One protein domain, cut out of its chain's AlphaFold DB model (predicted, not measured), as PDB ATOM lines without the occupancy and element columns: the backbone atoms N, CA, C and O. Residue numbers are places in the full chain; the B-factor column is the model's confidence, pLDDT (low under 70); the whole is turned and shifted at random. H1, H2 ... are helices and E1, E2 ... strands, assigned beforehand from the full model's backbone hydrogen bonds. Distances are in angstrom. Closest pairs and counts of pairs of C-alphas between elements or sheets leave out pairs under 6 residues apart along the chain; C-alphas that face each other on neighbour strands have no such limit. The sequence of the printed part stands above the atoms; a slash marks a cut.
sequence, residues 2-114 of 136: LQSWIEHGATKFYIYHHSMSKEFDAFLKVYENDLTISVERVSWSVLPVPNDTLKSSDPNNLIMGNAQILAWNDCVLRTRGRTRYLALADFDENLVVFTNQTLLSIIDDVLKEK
ATOM      1  N   LEU A   2      44.316 -27.515  16.972       89.25
ATOM      2  CA  LEU A   2      45.408 -26.604  17.392       89.25
ATOM      3  C   LEU A   2      45.670 -25.496  16.367       89.25
ATOM      4  O   LEU A   2      45.677 -24.330  16.731       89.25
ATOM      5  N   GLN A   3      45.775 -25.853  15.085       91.44
ATOM      6  CA  GLN A   3      45.966 -24.888  14.001       91.44
ATOM      7  C   GLN A   3      44.944 -23.737  14.002       91.44
ATOM      8  O   GLN A   3      45.327 -22.581  13.884       91.44
ATOM      9  N   SER A   4      43.657 -24.037  14.199       91.38
ATOM     10  CA  SER A   4      42.602 -23.015  14.247       91.38
ATOM     11  C   SER A   4      42.770 -22.096  15.460       91.38
ATOM     12  O   SER A   4      42.620 -20.883  15.344       91.38
ATOM     13  N   TRP A   5      43.162 -22.641  16.614       93.12
ATOM     14  CA  TRP A   5      43.482 -21.832  17.791       93.12
ATOM     15  C   TRP A   5      44.701 -20.926  17.568       93.12
ATOM     16  O   TRP A   5      44.676 -19.773  17.995       93.12
ATOM     17  N   ILE A   6      45.732 -21.410  16.868       94.19
ATOM     18  CA  ILE A   6      46.912 -20.614  16.486       94.19
ATOM     19  C   ILE A   6      46.496 -19.453  15.579       94.19
ATOM     20  O   ILE A   6      46.836 -18.304  15.853       94.19
ATOM     21  N   GLU A   7      45.691 -19.723  14.548       93.00
ATOM     22  CA  GLU A   7      45.127 -18.702  13.647       93.00
ATOM     23  C   GLU A   7      44.261 -17.678  14.394       93.00
ATOM     24  O   GLU A   7      44.170 -16.510  14.014       93.00
ATOM     25  N   HIS A   8      43.663 -18.098  15.506       93.62
ATOM     26  CA  HIS A   8      42.902 -17.247  16.408       93.62
ATOM     27  C   HIS A   8      43.734 -16.538  17.486       93.62
ATOM     28  O   HIS A   8      43.165 -15.793  18.287       93.62
ATOM     29  N   GLY A   9      45.062 -16.677  17.454       93.88
ATOM     30  CA  GLY A   9      46.007 -15.925  18.279       93.88
ATOM     31  C   GLY A   9      46.513 -16.660  19.522       93.88
ATOM     32  O   GLY A   9      47.159 -16.039  20.367       93.88
ATOM     33  N   ALA A  10      46.237 -17.957  19.670       94.50
ATOM     34  CA  ALA A  10      46.796 -18.749  20.761       94.50
ATOM     35  C   ALA A  10      48.303 -18.973  20.558       94.50
ATOM     36  O   ALA A  10      48.738 -19.453  19.515       94.50
ATOM     37  N   THR A  11      49.101 -18.665  21.584       95.75
ATOM     38  CA  THR A  11      50.569 -18.808  21.543       95.75
ATOM     39  C   THR A  11      51.105 -19.868  22.501       95.75
ATOM     40  O   THR A  11      52.265 -20.265  22.393       95.75
ATOM     41  N   LYS A  12      50.285 -20.344  23.447       96.00
ATOM     42  CA  LYS A  12      50.665 -21.393  24.395       96.00
ATOM     43  C   LYS A  12      49.531 -22.389  24.624       96.00
ATOM     44  O   LYS A  12      48.400 -21.987  24.879       96.00
ATOM     45  N   PHE A  13      49.871 -23.673  24.614       95.75
ATOM     46  CA  PHE A  13      48.974 -24.794  24.868       95.75
ATOM     47  C   PHE A  13      49.463 -25.586  26.082       95.75
ATOM     48  O   PHE A  13      50.634 -25.952  26.156       95.75
ATOM     49  N   TYR A  14      48.558 -25.874  27.017       95.69
ATOM     50  CA  TYR A  14      48.785 -26.837  28.095       95.69
ATOM     51  C   TYR A  14      47.960 -28.084  27.792       95.69
ATOM     52  O   TYR A  14      46.732 -28.021  27.786       95.69
ATOM     53  N   ILE A  15      48.626 -29.206  27.532       94.12
ATOM     54  CA  ILE A  15      47.972 -30.475  27.209       94.12
ATOM     55  C   ILE A  15      48.086 -31.395  28.419       94.12
ATOM     56  O   ILE A  15      49.146 -31.964  28.686       94.12
ATOM     57  N   TYR A  16      46.986 -31.524  29.157       92.38
ATOM     58  CA  TYR A  16      46.877 -32.463  30.268       92.38
ATOM     59  C   TYR A  16      46.723 -33.869  29.708       92.38
ATOM     60  O   TYR A  16      45.798 -34.132  28.942       92.38
ATOM     61  N   HIS A  17      47.628 -34.772  30.074       89.06
ATOM     62  CA  HIS A  17      47.579 -36.138  29.573       89.06
ATOM     63  C   HIS A  17      47.908 -37.157  30.659       89.06
ATOM     64  O   HIS A  17      48.867 -37.011  31.415       89.06
ATOM     65  N   HIS A  18      47.131 -38.236  30.679       85.12
ATOM     66  CA  HIS A  18      47.480 -39.462  31.392       85.12
ATOM     67  C   HIS A  18      48.055 -40.496  30.413       85.12
ATOM     68  O   HIS A  18      49.158 -41.006  30.596       85.12
ATOM     69  N   SER A  19      47.338 -40.729  29.314       85.50
ATOM     70  CA  SER A  19      47.735 -41.597  28.209       85.50
ATOM     71  C   SER A  19      47.291 -40.987  26.875       85.50
ATOM     72  O   SER A  19      46.432 -40.107  26.842       85.50
ATOM     73  N   MET A  20      47.910 -41.414  25.773       90.12
ATOM     74  CA  MET A  20      47.538 -41.016  24.409       90.12
ATOM     75  C   MET A  20      47.935 -42.109  23.411       90.12
ATOM     76  O   MET A  20      48.810 -42.928  23.704       90.12
ATOM     77  N   SER A  21      47.301 -42.131  22.235       94.31
ATOM     78  CA  SER A  21      47.710 -43.038  21.159       94.31
ATOM     79  C   SER A  21      49.054 -42.610  20.556       94.31
ATOM     80  O   SER A  21      49.487 -41.466  20.715       94.31
ATOM     81  N   LYS A  22      49.725 -43.522  19.842       96.38
ATOM     82  CA  LYS A  22      51.007 -43.217  19.182       96.38
ATOM     83  C   LYS A  22      50.836 -42.187  18.069       96.38
ATOM     84  O   LYS A  22      51.705 -41.347  17.867       96.38
ATOM     85  N   GLU A  23      49.714 -42.255  17.365       95.06
ATOM     86  CA  GLU A  23      49.344 -41.337  16.292       95.06
ATOM     87  C   GLU A  23      49.150 -39.929  16.855       95.06
ATOM     88  O   GLU A  23      49.679 -38.967  16.303       95.06
ATOM     89  N   PHE A  24      48.458 -39.817  17.993       92.12
ATOM     90  CA  PHE A  24      48.265 -38.539  18.664       92.12
ATOM     91  C   PHE A  24      49.573 -37.973  19.230       92.12
ATOM     92  O   PHE A  24      49.840 -36.785  19.085       92.12
ATOM     93  N   ASP A  25      50.421 -38.820  19.821       95.06
ATOM     94  CA  ASP A  25      51.751 -38.418  20.291       95.06
ATOM     95  C   ASP A  25      52.625 -37.876  19.149       95.06
ATOM     96  O   ASP A  25      53.270 -36.835  19.291       95.06
ATOM     97  N   ALA A  26      52.627 -38.559  18.001       95.75
ATOM     98  CA  ALA A  26      53.337 -38.121  16.805       95.75
ATOM     99  C   ALA A  26      52.780 -36.800  16.257       95.75
ATOM    100  O   ALA A  26      53.555 -35.909  15.914       95.75
ATOM    101  N   PHE A  27      51.454 -36.651  16.222       93.62
ATOM    102  CA  PHE A  27      50.791 -35.400  15.858       93.62
ATOM    103  C   PHE A  27      51.198 -34.251  16.791       93.62
ATOM    104  O   PHE A  27      51.573 -33.180  16.318       93.62
ATOM    105  N   LEU A  28      51.184 -34.469  18.109       94.94
ATOM    106  CA  LEU A  28      51.504 -33.429  19.083       94.94
ATOM    107  C   LEU A  28      52.960 -32.961  18.957       94.94
ATOM    108  O   LEU A  28      53.220 -31.761  19.011       94.94
ATOM    109  N   LYS A  29      53.889 -33.884  18.676       96.00
ATOM    110  CA  LYS A  29      55.302 -33.568  18.410       96.00
ATOM    111  C   LYS A  29      55.510 -32.602  17.248       96.00
ATOM    112  O   LYS A  29      56.499 -31.877  17.250       96.00
ATOM    113  N   VAL A  30      54.613 -32.565  16.262       96.00
ATOM    114  CA  VAL A  30      54.699 -31.575  15.173       96.00
ATOM    115  C   VAL A  30      54.578 -30.159  15.740       96.00
ATOM    116  O   VAL A  30      55.411 -29.314  15.437       96.00
ATOM    117  N   TYR A  31      53.602 -29.928  16.621       95.94
ATOM    118  CA  TYR A  31      53.368 -28.623  17.246       95.94
ATOM    119  C   TYR A  31      54.377 -28.290  18.347       95.94
ATOM    120  O   TYR A  31      54.690 -27.126  18.557       95.94
ATOM    121  N   GLU A  32      54.925 -29.290  19.035       96.06
ATOM    122  CA  GLU A  32      56.009 -29.076  20.006       96.06
ATOM    123  C   GLU A  32      57.301 -28.572  19.357       96.06
ATOM    124  O   GLU A  32      58.094 -27.901  20.013       96.06
ATOM    125  N   ASN A  33      57.515 -28.898  18.081       96.31
ATOM    126  CA  ASN A  33      58.667 -28.441  17.307       96.31
ATOM    127  C   ASN A  33      58.408 -27.119  16.562       96.31
ATOM    128  O   ASN A  33      59.315 -26.609  15.900       96.31
ATOM    129  N   ASP A  34      57.199 -26.564  16.646       95.81
ATOM    130  CA  ASP A  34      56.884 -25.255  16.084       95.81
ATOM    131  C   ASP A  34      57.475 -24.149  16.975       95.81
ATOM    132  O   ASP A  34      57.168 -24.049  18.160       95.81
ATOM    133  N   LEU A  35      58.335 -23.303  16.400       94.69
ATOM    134  CA  LEU A  35      59.027 -22.230  17.124       94.69
ATOM    135  C   LEU A  35      58.142 -21.004  17.405       94.69
ATOM    136  O   LEU A  35      58.563 -20.100  18.125       94.69
ATOM    137  N   THR A  36      56.950 -20.935  16.811       95.31
ATOM    138  CA  THR A  36      56.024 -19.802  16.949       95.31
ATOM    139  C   THR A  36      55.073 -19.947  18.135       95.31
ATOM    140  O   THR A  36      54.482 -18.958  18.574       95.31
ATOM    141  N   ILE A  37      54.958 -21.156  18.687       96.62
ATOM    142  CA  ILE A  37      54.087 -21.478  19.816       96.62
ATOM    143  C   ILE A  37      54.840 -22.247  20.902       96.62
ATOM    144  O   ILE A  37      55.941 -22.747  20.708       96.62
ATOM    145  N   SER A  38      54.231 -22.348  22.079       96.81
ATOM    146  CA  SER A  38      54.715 -23.191  23.170       96.81
ATOM    147  C   SER A  38      53.687 -24.269  23.483       96.81
ATOM    148  O   SER A  38      52.528 -23.968  23.754       96.81
ATOM    149  N   VAL A  39      54.113 -25.528  23.487       96.69
ATOM    150  CA  VAL A  39      53.281 -26.656  23.909       96.69
ATOM    151  C   VAL A  39      53.898 -27.261  25.165       96.69
ATOM    152  O   VAL A  39      55.054 -27.671  25.170       96.69
ATOM    153  N   GLU A  40      53.132 -27.288  26.254       95.19
ATOM    154  CA  GLU A  40      53.525 -27.881  27.530       95.19
ATOM    155  C   GLU A  40      52.651 -29.101  27.810       95.19
ATOM    156  O   GLU A  40      51.435 -28.992  27.985       95.19
ATOM    157  N   ARG A  41      53.281 -30.274  27.886       94.00
ATOM    158  CA  ARG A  41      52.624 -31.492  28.352       94.00
ATOM    159  C   ARG A  41      52.572 -31.498  29.873       94.00
ATOM    160  O   ARG A  41      53.606 -31.556  30.535       94.00
ATOM    161  N   VAL A  42      51.364 -31.476  30.421       94.06
ATOM    162  CA  VAL A  42      51.143 -31.608  31.860       94.06
ATOM    163  C   VAL A  42      50.783 -33.059  32.146       94.06
ATOM    164  O   VAL A  42      49.702 -33.530  31.794       94.06
ATOM    165  N   SER A  43      51.713 -33.784  32.766       90.69
ATOM    166  CA  SER A  43      51.469 -35.168  33.166       90.69
ATOM    167  C   SER A  43      50.395 -35.213  34.254       90.69
ATOM    168  O   SER A  43      50.567 -34.649  35.336       90.69
ATOM    169  N   TRP A  44      49.291 -35.893  33.964       87.50
ATOM    170  CA  TRP A  44      48.197 -36.122  34.895       87.50
ATOM    171  C   TRP A  44      48.302 -37.538  35.460       87.50
ATOM    172  O   TRP A  44      48.147 -38.537  34.749       87.50
ATOM    173  N   SER A  45      48.643 -37.619  36.744       82.12
ATOM    174  CA  SER A  45      48.886 -38.891  37.421       82.12
ATOM    175  C   SER A  45      47.584 -39.582  37.807       82.12
ATOM    176  O   SER A  45      46.596 -38.934  38.149       82.12
ATOM    177  N   VAL A  46      47.615 -40.913  37.797       81.94
ATOM    178  CA  VAL A  46      46.569 -41.732  38.411       81.94
ATOM    179  C   VAL A  46      46.736 -41.750  39.920       81.94
ATOM    180  O   VAL A  46      47.852 -41.700  40.444       81.94
ATOM    181  N   LEU A  47      45.612 -41.838  40.619       84.62
ATOM    182  CA  LEU A  47      45.600 -42.092  42.047       84.62
ATOM    183  C   LEU A  47      46.240 -43.460  42.317       84.62
ATOM    184  O   LEU A  47      45.969 -44.412  41.575       84.62
ATOM    185  N   PRO A  48      47.072 -43.576  43.366       86.38
ATOM    186  CA  PRO A  48      47.664 -44.849  43.735       86.38
ATOM    187  C   PRO A  48      46.557 -45.824  44.141       86.38
ATOM    188  O   PRO A  48      45.746 -45.527  45.020       86.38
ATOM    189  N   VAL A  49      46.540 -46.990  43.501       88.38
ATOM    190  CA  VAL A  49      45.583 -48.067  43.766       88.38
ATOM    191  C   VAL A  49      46.337 -49.380  43.988       88.38
ATOM    192  O   VAL A  49      47.311 -49.641  43.278       88.38
ATOM    193  N   PRO A  50      45.942 -50.208  44.974       91.31
ATOM    194  CA  PRO A  50      46.488 -51.555  45.133       91.31
ATOM    195  C   PRO A  50      46.342 -52.388  43.851       91.31
ATOM    196  O   PRO A  50      45.329 -52.285  43.158       91.31
ATOM    197  N   ASN A  51      47.329 -53.235  43.539       84.94
ATOM    198  CA  ASN A  51      47.356 -54.031  42.299       84.94
ATOM    199  C   ASN A  51      46.173 -55.008  42.156       84.94
ATOM    200  O   ASN A  51      45.855 -55.436  41.051       84.94
ATOM    201  N   ASP A  52      45.543 -55.381  43.267       92.38
ATOM    202  CA  ASP A  52      44.386 -56.270  43.360       92.38
ATOM    203  C   ASP A  52      43.038 -55.529  43.288       92.38
ATOM    204  O   ASP A  52      41.978 -56.152  43.374       92.38
ATOM    205  N   THR A  53      43.057 -54.209  43.079       88.12
ATOM    206  CA  THR A  53      41.838 -53.410  42.919       88.12
ATOM    207  C   THR A  53      41.083 -53.845  41.664       88.12
ATOM    208  O   THR A  53      41.588 -53.775  40.542       88.12
ATOM    209  N   LEU A  54      39.832 -54.277  41.837       90.31
ATOM    210  CA  LEU A  54      38.936 -54.565  40.720       90.31
ATOM    211  C   LEU A  54      38.723 -53.298  39.884       90.31
ATOM    212  O   LEU A  54      38.473 -52.233  40.439       90.31
ATOM    213  N   LYS A  55      38.709 -53.415  38.550       83.62
ATOM    214  CA  LYS A  55      38.508 -52.263  37.644       83.62
ATOM    215  C   LYS A  55      37.256 -51.436  37.955       83.62
ATOM    216  O   LYS A  55      37.277 -50.223  37.787       83.62
ATOM    217  N   SER A  56      36.178 -52.084  38.406       87.00
ATOM    218  CA  SER A  56      34.922 -51.427  38.802       87.00
ATOM    219  C   SER A  56      35.035 -50.611  40.091       87.00
ATOM    220  O   SER A  56      34.198 -49.754  40.345       87.00
ATOM    221  N   SER A  57      36.044 -50.902  40.911       86.62
ATOM    222  CA  SER A  57      36.350 -50.218  42.170       86.62
ATOM    223  C   SER A  57      37.577 -49.310  42.056       86.62
ATOM    224  O   SER A  57      37.943 -48.670  43.037       86.62
ATOM    225  N   ASP A  58      38.215 -49.251  40.882       87.69
ATOM    226  CA  ASP A  58      39.347 -48.368  40.630       87.69
ATOM    227  C   ASP A  58      38.841 -46.920  40.508       87.69
ATOM    228  O   ASP A  58      38.136 -46.599  39.541       87.69
ATOM    229  N   PRO A  59      39.184 -46.028  41.456       85.06
ATOM    230  CA  PRO A  59      38.745 -44.641  41.424       85.06
ATOM    231  C   PRO A  59      39.163 -43.920  40.139       85.06
ATOM    232  O   PRO A  59      38.437 -43.036  39.697       85.06
ATOM    233  N   ASN A  60      40.261 -44.313  39.485       84.44
ATOM    234  CA  ASN A  60      40.697 -43.684  38.237       84.44
ATOM    235  C   ASN A  60      39.671 -43.843  37.100       84.44
ATOM    236  O   ASN A  60      39.569 -42.966  36.246       84.44
ATOM    237  N   ASN A  61      38.848 -44.900  37.130       82.94
ATOM    238  CA  ASN A  61      37.761 -45.116  36.165       82.94
ATOM    239  C   ASN A  61      36.466 -44.371  36.530       82.94
ATOM    240  O   ASN A  61      35.536 -44.323  35.728       82.94
ATOM    241  N   LEU A  62      36.384 -43.801  37.735       81.12
ATOM    242  CA  LEU A  62      35.178 -43.167  38.278       81.12
ATOM    243  C   LEU A  62      35.294 -41.638  38.369       81.12
ATOM    244  O   LEU A  62      34.308 -40.960  38.652       81.12
ATOM    245  N   ILE A  63      36.484 -41.080  38.134       78.31
ATOM    246  CA  ILE A  63      36.762 -39.649  38.332       78.31
ATOM    247  C   ILE A  63      36.671 -38.804  37.064       78.31
ATOM    248  O   ILE A  63      36.873 -37.604  37.176       78.31
ATOM    249  N   MET A  64      36.366 -39.365  35.888       71.69
ATOM    250  CA  MET A  64      36.537 -38.683  34.591       71.69
ATOM    251  C   MET A  64      36.039 -37.220  34.572       71.69
ATOM    252  O   MET A  64      36.823 -36.321  34.281       71.69
ATOM    253  N   GLY A  65      34.786 -36.956  34.966       70.06
ATOM    254  CA  GLY A  65      34.247 -35.586  34.991       70.06
ATOM    255  C   GLY A  65      34.879 -34.684  36.061       70.06
ATOM    256  O   GLY A  65      35.241 -33.541  35.793       70.06
ATOM    257  N   ASN A  66      35.088 -35.202  37.275       77.50
ATOM    258  CA  ASN A  66      35.713 -34.429  38.355       77.50
ATOM    259  C   ASN A  66      37.200 -34.147  38.072       77.50
ATOM    260  O   ASN A  66      37.719 -33.102  38.458       77.50
ATOM    261  N   ALA A  67      37.882 -35.058  37.377       82.75
ATOM    262  CA  ALA A  67      39.273 -34.921  36.972       82.75
ATOM    263  C   ALA A  67      39.456 -33.794  35.945       82.75
ATOM    264  O   ALA A  67      40.438 -33.062  36.038       82.75
ATOM    265  N   GLN A  68      38.498 -33.595  35.034       85.56
ATOM    266  CA  GLN A  68      38.509 -32.468  34.095       85.56
ATOM    267  C   GLN A  68      38.428 -31.122  34.831       85.56
ATOM    268  O   GLN A  68      39.250 -30.239  34.593       85.56
ATOM    269  N   ILE A  69      37.515 -30.991  35.801       88.88
ATOM    270  CA  ILE A  69      37.392 -29.778  36.630       88.88
ATOM    271  C   ILE A  69      38.691 -29.511  37.408       88.88
ATOM    272  O   ILE A  69      39.146 -28.370  37.501       88.88
ATOM    273  N   LEU A  70      39.315 -30.557  37.957       89.69
ATOM    274  CA  LEU A  70      40.600 -30.440  38.649       89.69
ATOM    275  C   LEU A  70      41.723 -29.981  37.709       89.69
ATOM    276  O   LEU A  70      42.495 -29.101  38.088       89.69
ATOM    277  N   ALA A  71      41.792 -30.521  36.490       90.62
ATOM    278  CA  ALA A  71      42.773 -30.112  35.487       90.62
ATOM    279  C   ALA A  71      42.580 -28.647  35.061       90.62
ATOM    280  O   ALA A  71      43.550 -27.895  34.953       90.62
ATOM    281  N   TRP A  72      41.334 -28.199  34.887       92.56
ATOM    282  CA  TRP A  72      41.033 -26.793  34.614       92.56
ATOM    283  C   TRP A  72      41.457 -25.874  35.758       92.56
ATOM    284  O   TRP A  72      42.086 -24.845  35.513       92.56
ATOM    285  N   ASN A  73      41.184 -26.259  37.006       94.31
ATOM    286  CA  ASN A  73      41.619 -25.492  38.172       94.31
ATOM    287  C   ASN A  73      43.151 -25.408  38.269       94.31
ATOM    288  O   ASN A  73      43.676 -24.319  38.513       94.31
ATOM    289  N   ASP A  74      43.876 -26.509  38.032       95.06
ATOM    290  CA  ASP A  74      45.346 -26.483  37.953       95.06
ATOM    291  C   ASP A  74      45.818 -25.525  36.854       95.06
ATOM    292  O   ASP A  74      46.677 -24.680  37.098       95.06
ATOM    293  N   CYS A  75      45.196 -25.572  35.673       95.44
ATOM    294  CA  CYS A  75      45.544 -24.711  34.544       95.44
ATOM    295  C   CYS A  75      45.349 -23.224  34.861       95.44
ATOM    296  O   CYS A  75      46.241 -22.406  34.609       95.44
ATOM    297  N   VAL A  76      44.217 -22.866  35.471       95.31
ATOM    298  CA  VAL A  76      43.929 -21.496  35.918       95.31
ATOM    299  C   VAL A  76      44.974 -21.029  36.933       95.31
ATOM    300  O   VAL A  76      45.501 -19.924  36.818       95.31
ATOM    301  N   LEU A  77      45.325 -21.868  37.912       96.31
ATOM    302  CA  LEU A  77      46.333 -21.528  38.921       96.31
ATOM    303  C   LEU A  77      47.741 -21.405  38.323       96.31
ATOM    304  O   LEU A  77      48.461 -20.460  38.644       96.31
ATOM    305  N   ARG A  78      48.118 -22.312  37.419       95.25
ATOM    306  CA  ARG A  78      49.414 -22.347  36.722       95.25
ATOM    307  C   ARG A  78      49.654 -21.113  35.856       95.25
ATOM    308  O   ARG A  78      50.789 -20.650  35.731       95.25
ATOM    309  N   THR A  79      48.591 -20.585  35.257       95.81
ATOM    310  CA  THR A  79      48.633 -19.426  34.352       95.81
ATOM    311  C   THR A  79      48.357 -18.099  35.055       95.81
ATOM    312  O   THR A  79      48.593 -17.029  34.481       95.81
ATOM    313  N   ARG A  80      47.921 -18.138  36.320       94.44
ATOM    314  CA  ARG A  80      47.601 -16.954  37.118       94.44
ATOM    315  C   ARG A  80      48.776 -15.978  37.164       94.44
ATOM    316  O   ARG A  80      49.880 -16.321  37.578       94.44
ATOM    317  N   GLY A  81      48.524 -14.739  36.746       94.44
ATOM    318  CA  GLY A  81      49.529 -13.669  36.721       94.44
ATOM    319  C   GLY A  81      50.596 -13.811  35.628       94.44
ATOM    320  O   GLY A  81      51.509 -12.992  35.576       94.44
ATOM    321  N   ARG A  82      50.498 -14.828  34.762       94.25
ATOM    322  CA  ARG A  82      51.442 -15.090  33.661       94.25
ATOM    323  C   ARG A  82      50.800 -14.966  32.287       94.25
ATOM    324  O   ARG A  82      51.496 -14.724  31.308       94.25
ATOM    325  N   THR A  83      49.485 -15.133  32.213       92.88
ATOM    326  CA  THR A  83      48.734 -15.129  30.962       92.88
ATOM    327  C   THR A  83      47.633 -14.074  31.022       92.88
ATOM    328  O   THR A  83      46.952 -13.940  32.036       92.88
ATOM    329  N   ARG A  84      47.467 -13.314  29.931       91.00
ATOM    330  CA  ARG A  84      46.421 -12.287  29.805       91.00
ATOM    331  C   ARG A  84      45.047 -12.893  29.507       91.00
ATOM    332  O   ARG A  84      44.067 -12.480  30.113       91.00
ATOM    333  N   TYR A  85      45.001 -13.873  28.606       92.19
ATOM    334  CA  TYR A  85      43.783 -14.568  28.193       92.19
ATOM    335  C   TYR A  85      43.979 -16.077  28.286       92.19
ATOM    336  O   TYR A  85      44.935 -16.610  27.727       92.19
ATOM    337  N   LEU A  86      43.074 -16.755  28.986       93.62
ATOM    338  CA  LEU A  86      43.051 -18.209  29.095       93.62
ATOM    339  C   LEU A  86      41.746 -18.725  28.495       93.62
ATOM    340  O   LEU A  86      40.670 -18.291  28.903       93.62
ATOM    341  N   ALA A  87      41.857 -19.669  27.566       92.31
ATOM    342  CA  ALA A  87      40.738 -20.475  27.107       92.31
ATOM    343  C   ALA A  87      40.823 -21.859  27.760       92.31
ATOM    344  O   ALA A  87      41.885 -22.485  27.767       92.31
ATOM    345  N   LEU A  88      39.703 -22.319  28.313       91.62
ATOM    346  CA  LEU A  88      39.495 -23.713  28.692       91.62
ATOM    347  C   LEU A  88      38.630 -24.315  27.585       91.62
ATOM    348  O   LEU A  88      37.526 -23.825  27.363       91.62
ATOM    349  N   ALA A  89      39.165 -25.288  26.857       88.56
ATOM    350  CA  ALA A  89      38.508 -25.876  25.695       88.56
ATOM    351  C   ALA A  89      38.777 -27.379  25.649       88.56
ATOM    352  O   ALA A  89      39.882 -27.820  25.993       88.56
ATOM    353  N   ASP A  90      37.782 -28.139  25.201       86.88
ATOM    354  CA  ASP A  90      37.939 -29.567  24.944       86.88
ATOM    355  C   ASP A  90      38.630 -29.799  23.596       86.88
ATOM    356  O   ASP A  90      38.598 -28.947  22.709       86.88
ATOM    357  N   PHE A  91      39.313 -30.939  23.437       84.31
ATOM    358  CA  PHE A  91      40.188 -31.181  22.281       84.31
ATOM    359  C   PHE A  91      39.442 -31.294  20.935       84.31
ATOM    360  O   PHE A  91      40.014 -31.081  19.864       84.31
ATOM    361  N   ASP A  92      38.162 -31.632  20.963       85.00
ATOM    362  CA  ASP A  92      37.291 -31.730  19.795       85.00
ATOM    363  C   ASP A  92      36.520 -30.432  19.495       85.00
ATOM    364  O   ASP A  92      35.829 -30.348  18.478       85.00
ATOM    365  N   GLU A  93      36.705 -29.378  20.293       85.56
ATOM    366  CA  GLU A  93      36.066 -28.083  20.078       85.56
ATOM    367  C   GLU A  93      36.921 -27.144  19.217       85.56
ATOM    368  O   GLU A  93      38.137 -26.996  19.375       85.56
ATOM    369  N   ASN A  94      36.263 -26.456  18.286       84.06
ATOM    370  CA  ASN A  94      36.865 -25.380  17.507       84.06
ATOM    371  C   ASN A  94      35.982 -24.143  17.626       84.06
ATOM    372  O   ASN A  94      34.760 -24.233  17.497       84.06
ATOM    373  N   LEU A  95      36.604 -22.987  17.838       85.69
ATOM    374  CA  LEU A  95      35.900 -21.717  17.765       85.69
ATOM    375  C   LEU A  95      35.843 -21.252  16.316       85.69
ATOM    376  O   LEU A  95      36.833 -21.304  15.594       85.69
ATOM    377  N   VAL A  96      34.660 -20.807  15.905       84.50
ATOM    378  CA  VAL A  96      34.413 -20.290  14.562       84.50
ATOM    379  C   VAL A  96      33.994 -18.840  14.684       84.50
ATOM    380  O   VAL A  96      33.031 -18.504  15.373       84.50
ATOM    381  N   VAL A  97      34.723 -17.979  13.989       86.44
ATOM    382  CA  VAL A  97      34.438 -16.551  13.918       86.44
ATOM    383  C   VAL A  97      33.796 -16.246  12.563       86.44
ATOM    384  O   VAL A  97      34.388 -16.499  11.520       86.44
ATOM    385  N   PHE A  98      32.591 -15.671  12.562       83.50
ATOM    386  CA  PHE A  98      31.833 -15.337  11.336       83.50
ATOM    387  C   PHE A  98      32.217 -13.984  10.715       83.50
ATOM    388  O   PHE A  98      31.470 -13.402   9.931       83.50
ATOM    389  N   THR A  99      33.375 -13.454  11.092       85.25
ATOM    390  CA  THR A  99      33.890 -12.158  10.645       85.25
ATOM    391  C   THR A  99      35.318 -12.322  10.142       85.25
ATOM    392  O   THR A  99      35.981 -13.293  10.495       85.25
ATOM    393  N   ASN A 100      35.830 -11.356   9.377       89.06
ATOM    394  CA  ASN A 100      37.222 -11.359   8.913       89.06
ATOM    395  C   ASN A 100      38.206 -10.904  10.013       89.06
ATOM    396  O   ASN A 100      38.981  -9.968   9.826       89.06
ATOM    397  N   GLN A 101      38.094 -11.507  11.192       92.81
ATOM    398  CA  GLN A 101      38.837 -11.167  12.400       92.81
ATOM    399  C   GLN A 101      39.270 -12.436  13.127       92.81
ATOM    400  O   GLN A 101      38.647 -13.489  12.986       92.81
ATOM    401  N   THR A 102      40.318 -12.329  13.941       93.81
ATOM    402  CA  THR A 102      40.696 -13.414  14.846       93.81
ATOM    403  C   THR A 102      39.834 -13.355  16.104       93.81
ATOM    404  O   THR A 102      39.303 -12.305  16.467       93.81
ATOM    405  N   LEU A 103      39.700 -14.479  16.811       92.75
ATOM    406  CA  LEU A 103      39.035 -14.479  18.113       92.75
ATOM    407  C   LEU A 103      39.691 -13.482  19.075       92.75
ATOM    408  O   LEU A 103      38.997 -12.734  19.760       92.75
ATOM    409  N   LEU A 104      41.027 -13.466  19.107       93.44
ATOM    410  CA  LEU A 104      41.782 -12.561  19.963       93.44
ATOM    411  C   LEU A 104      41.486 -11.090  19.643       93.44
ATOM    412  O   LEU A 104      41.278 -10.318  20.575       93.44
ATOM    413  N   SER A 105      41.395 -10.707  18.361       94.31
ATOM    414  CA  SER A 105      41.078  -9.317  18.001       94.31
ATOM    415  C   SER A 105      39.660  -8.923  18.415       94.31
ATOM    416  O   SER A 105      39.463  -7.820  18.914       94.31
ATOM    417  N   ILE A 106      38.692  -9.840  18.309       93.25
ATOM    418  CA  ILE A 106      37.322  -9.614  18.796       93.25
ATOM    419  C   ILE A 106      37.307  -9.399  20.311       93.25
ATOM    420  O   ILE A 106      36.670  -8.464  20.792       93.25
ATOM    421  N   ILE A 107      38.006 -10.250  21.068       93.12
ATOM    422  CA  ILE A 107      38.108 -10.115  22.527       93.12
ATOM    423  C   ILE A 107      38.754  -8.772  22.893       93.12
ATOM    424  O   ILE A 107      38.249  -8.067  23.769       93.12
ATOM    425  N   ASP A 108      39.833  -8.391  22.207       93.75
ATOM    426  CA  ASP A 108      40.509  -7.112  22.425       93.75
ATOM    427  C   ASP A 108      39.599  -5.916  22.123       93.75
ATOM    428  O   ASP A 108      39.588  -4.954  22.892       93.75
ATOM    429  N   ASP A 109      38.811  -5.960  21.049       94.19
ATOM    430  CA  ASP A 109      37.870  -4.892  20.706       94.19
ATOM    431  C   ASP A 109      36.746  -4.760  21.741       94.19
ATOM    432  O   ASP A 109      36.450  -3.648  22.188       94.19
ATOM    433  N   VAL A 110      36.197  -5.883  22.218       93.81
ATOM    434  CA  VAL A 110      35.212  -5.867  23.310       93.81
ATOM    435  C   VAL A 110      35.813  -5.283  24.586       93.81
ATOM    436  O   VAL A 110      35.143  -4.517  25.275       93.81
ATOM    437  N   LEU A 111      37.069  -5.593  24.913       94.12
ATOM    438  CA  LEU A 111      37.727  -5.066  26.113       94.12
ATOM    439  C   LEU A 111      38.123  -3.594  25.991       94.12
ATOM    440  O   LEU A 111      38.150  -2.901  27.008       94.12
ATOM    441  N   LYS A 112      38.397  -3.092  24.781       95.62
ATOM    442  CA  LYS A 112      38.560  -1.647  24.546       95.62
ATOM    443  C   LYS A 112      37.265  -0.897  24.852       95.62
ATOM    444  O   LYS A 112      37.317   0.172  25.450       95.62
ATOM    445  N   GLU A 113      36.119  -1.458  24.465       96.44
ATOM    446  CA  GLU A 113      34.804  -0.867  24.732       96.44
ATOM    447  C   GLU A 113      34.369  -1.057  26.195       96.44
ATOM    448  O   GLU A 113      33.827  -0.144  26.818       96.44
ATOM    449  N   LYS A 114      34.616  -2.244  26.764       95.62
ATOM    450  CA  LYS A 114      34.172  -2.659  28.103       95.62
ATOM    451  C   LYS A 114      35.322  -3.301  28.890       95.62
ATOM    452  O   LYS A 114      35.364  -4.526  29.036       95.62
TER     453      LYS A 114
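AT A GLANCE: This is residues 2 to 114 of the 136 residues of a protein of Enterobius vermicularis (UniProt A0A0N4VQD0). A small sheet of two parallel strands, E1 and E2, lies between two helices, H2 towards one side of it and H3 towards the other, in a loose, elongated model. At one end of the long axis residues 51 to 56, part of the long link from E2 to H3, stick out; towards the other end is H4, whose residues 109 to 113 stand free. The printed part has 113 residues with four named helices and two named strands, in the order H1 E1 H2 E2 H3 H4. The class is mixed, helices and strands, with under half of the residues in named elements. The radius of gyration of the C-alphas is 17.4 A, and the spans are 58 by 33 by 27 A.

IN THESE COORDINATES: E1 is residues 12 to 17, from C-alpha 12 at (50.665, -21.393, 24.395), and E2 is residues 38 to 43; each is 15.9 A long. H2, between them in the chain, is residues 22 to 32, 15.0 A. H3, the longest helix, is residues 64 to 79, 22.7 A. H1 is residues 2 to 7, 8.7 A, from C-alpha 2 at (45.408, -26.604, 17.392). H4 is residues 103 to 113, 15.7 A, and ends with C-alpha 113 at (34.804, -0.867, 24.732).

HOW THE PARTS SIT: E1 and E2 are parallel neighbours, with 21 degrees between their directions. N 13 and O 38 are within hydrogen-bond range at 2.8 A, and so are N 42 and O 15 at 2.9 A. E1, H2 and E2 form a strand-helix-strand unit, two parallel neighbour strands with a helix between them in the chain, and its crossover is right-handed. The closest C-alphas of H2 and E2 are those of Glu 32 and Val 39, 5.3 A apart. The closest C-alphas of E1 and H3 are those of Tyr 16 and Ala 71, 7.0 A apart. H1 and E1 are near each other, with 5 pairs of C-alphas within 10 A. H1 and H2 are only just apart, at 8.2 A. H2 and H3 are apart, and H4 is apart from E1, E2 and the other helices. In H1, H3 and H4 every O i to N i+4 pair is within hydrogen-bond range; in H2, 5 of 7 are.

THE WHOLE: The two C-alphas farthest apart, those of Asp 52 and Glu 113, are 59.2 A apart. The links from E2 to H3, 20 residues, and from H3 to H4, 23 residues, are long; the other three are tight. Residues 20 to 27, of which 22 to 27 belong to H2, stand free. The printed part has no cut. Its mean pLDDT is 90.8, and no printed residue is under 70.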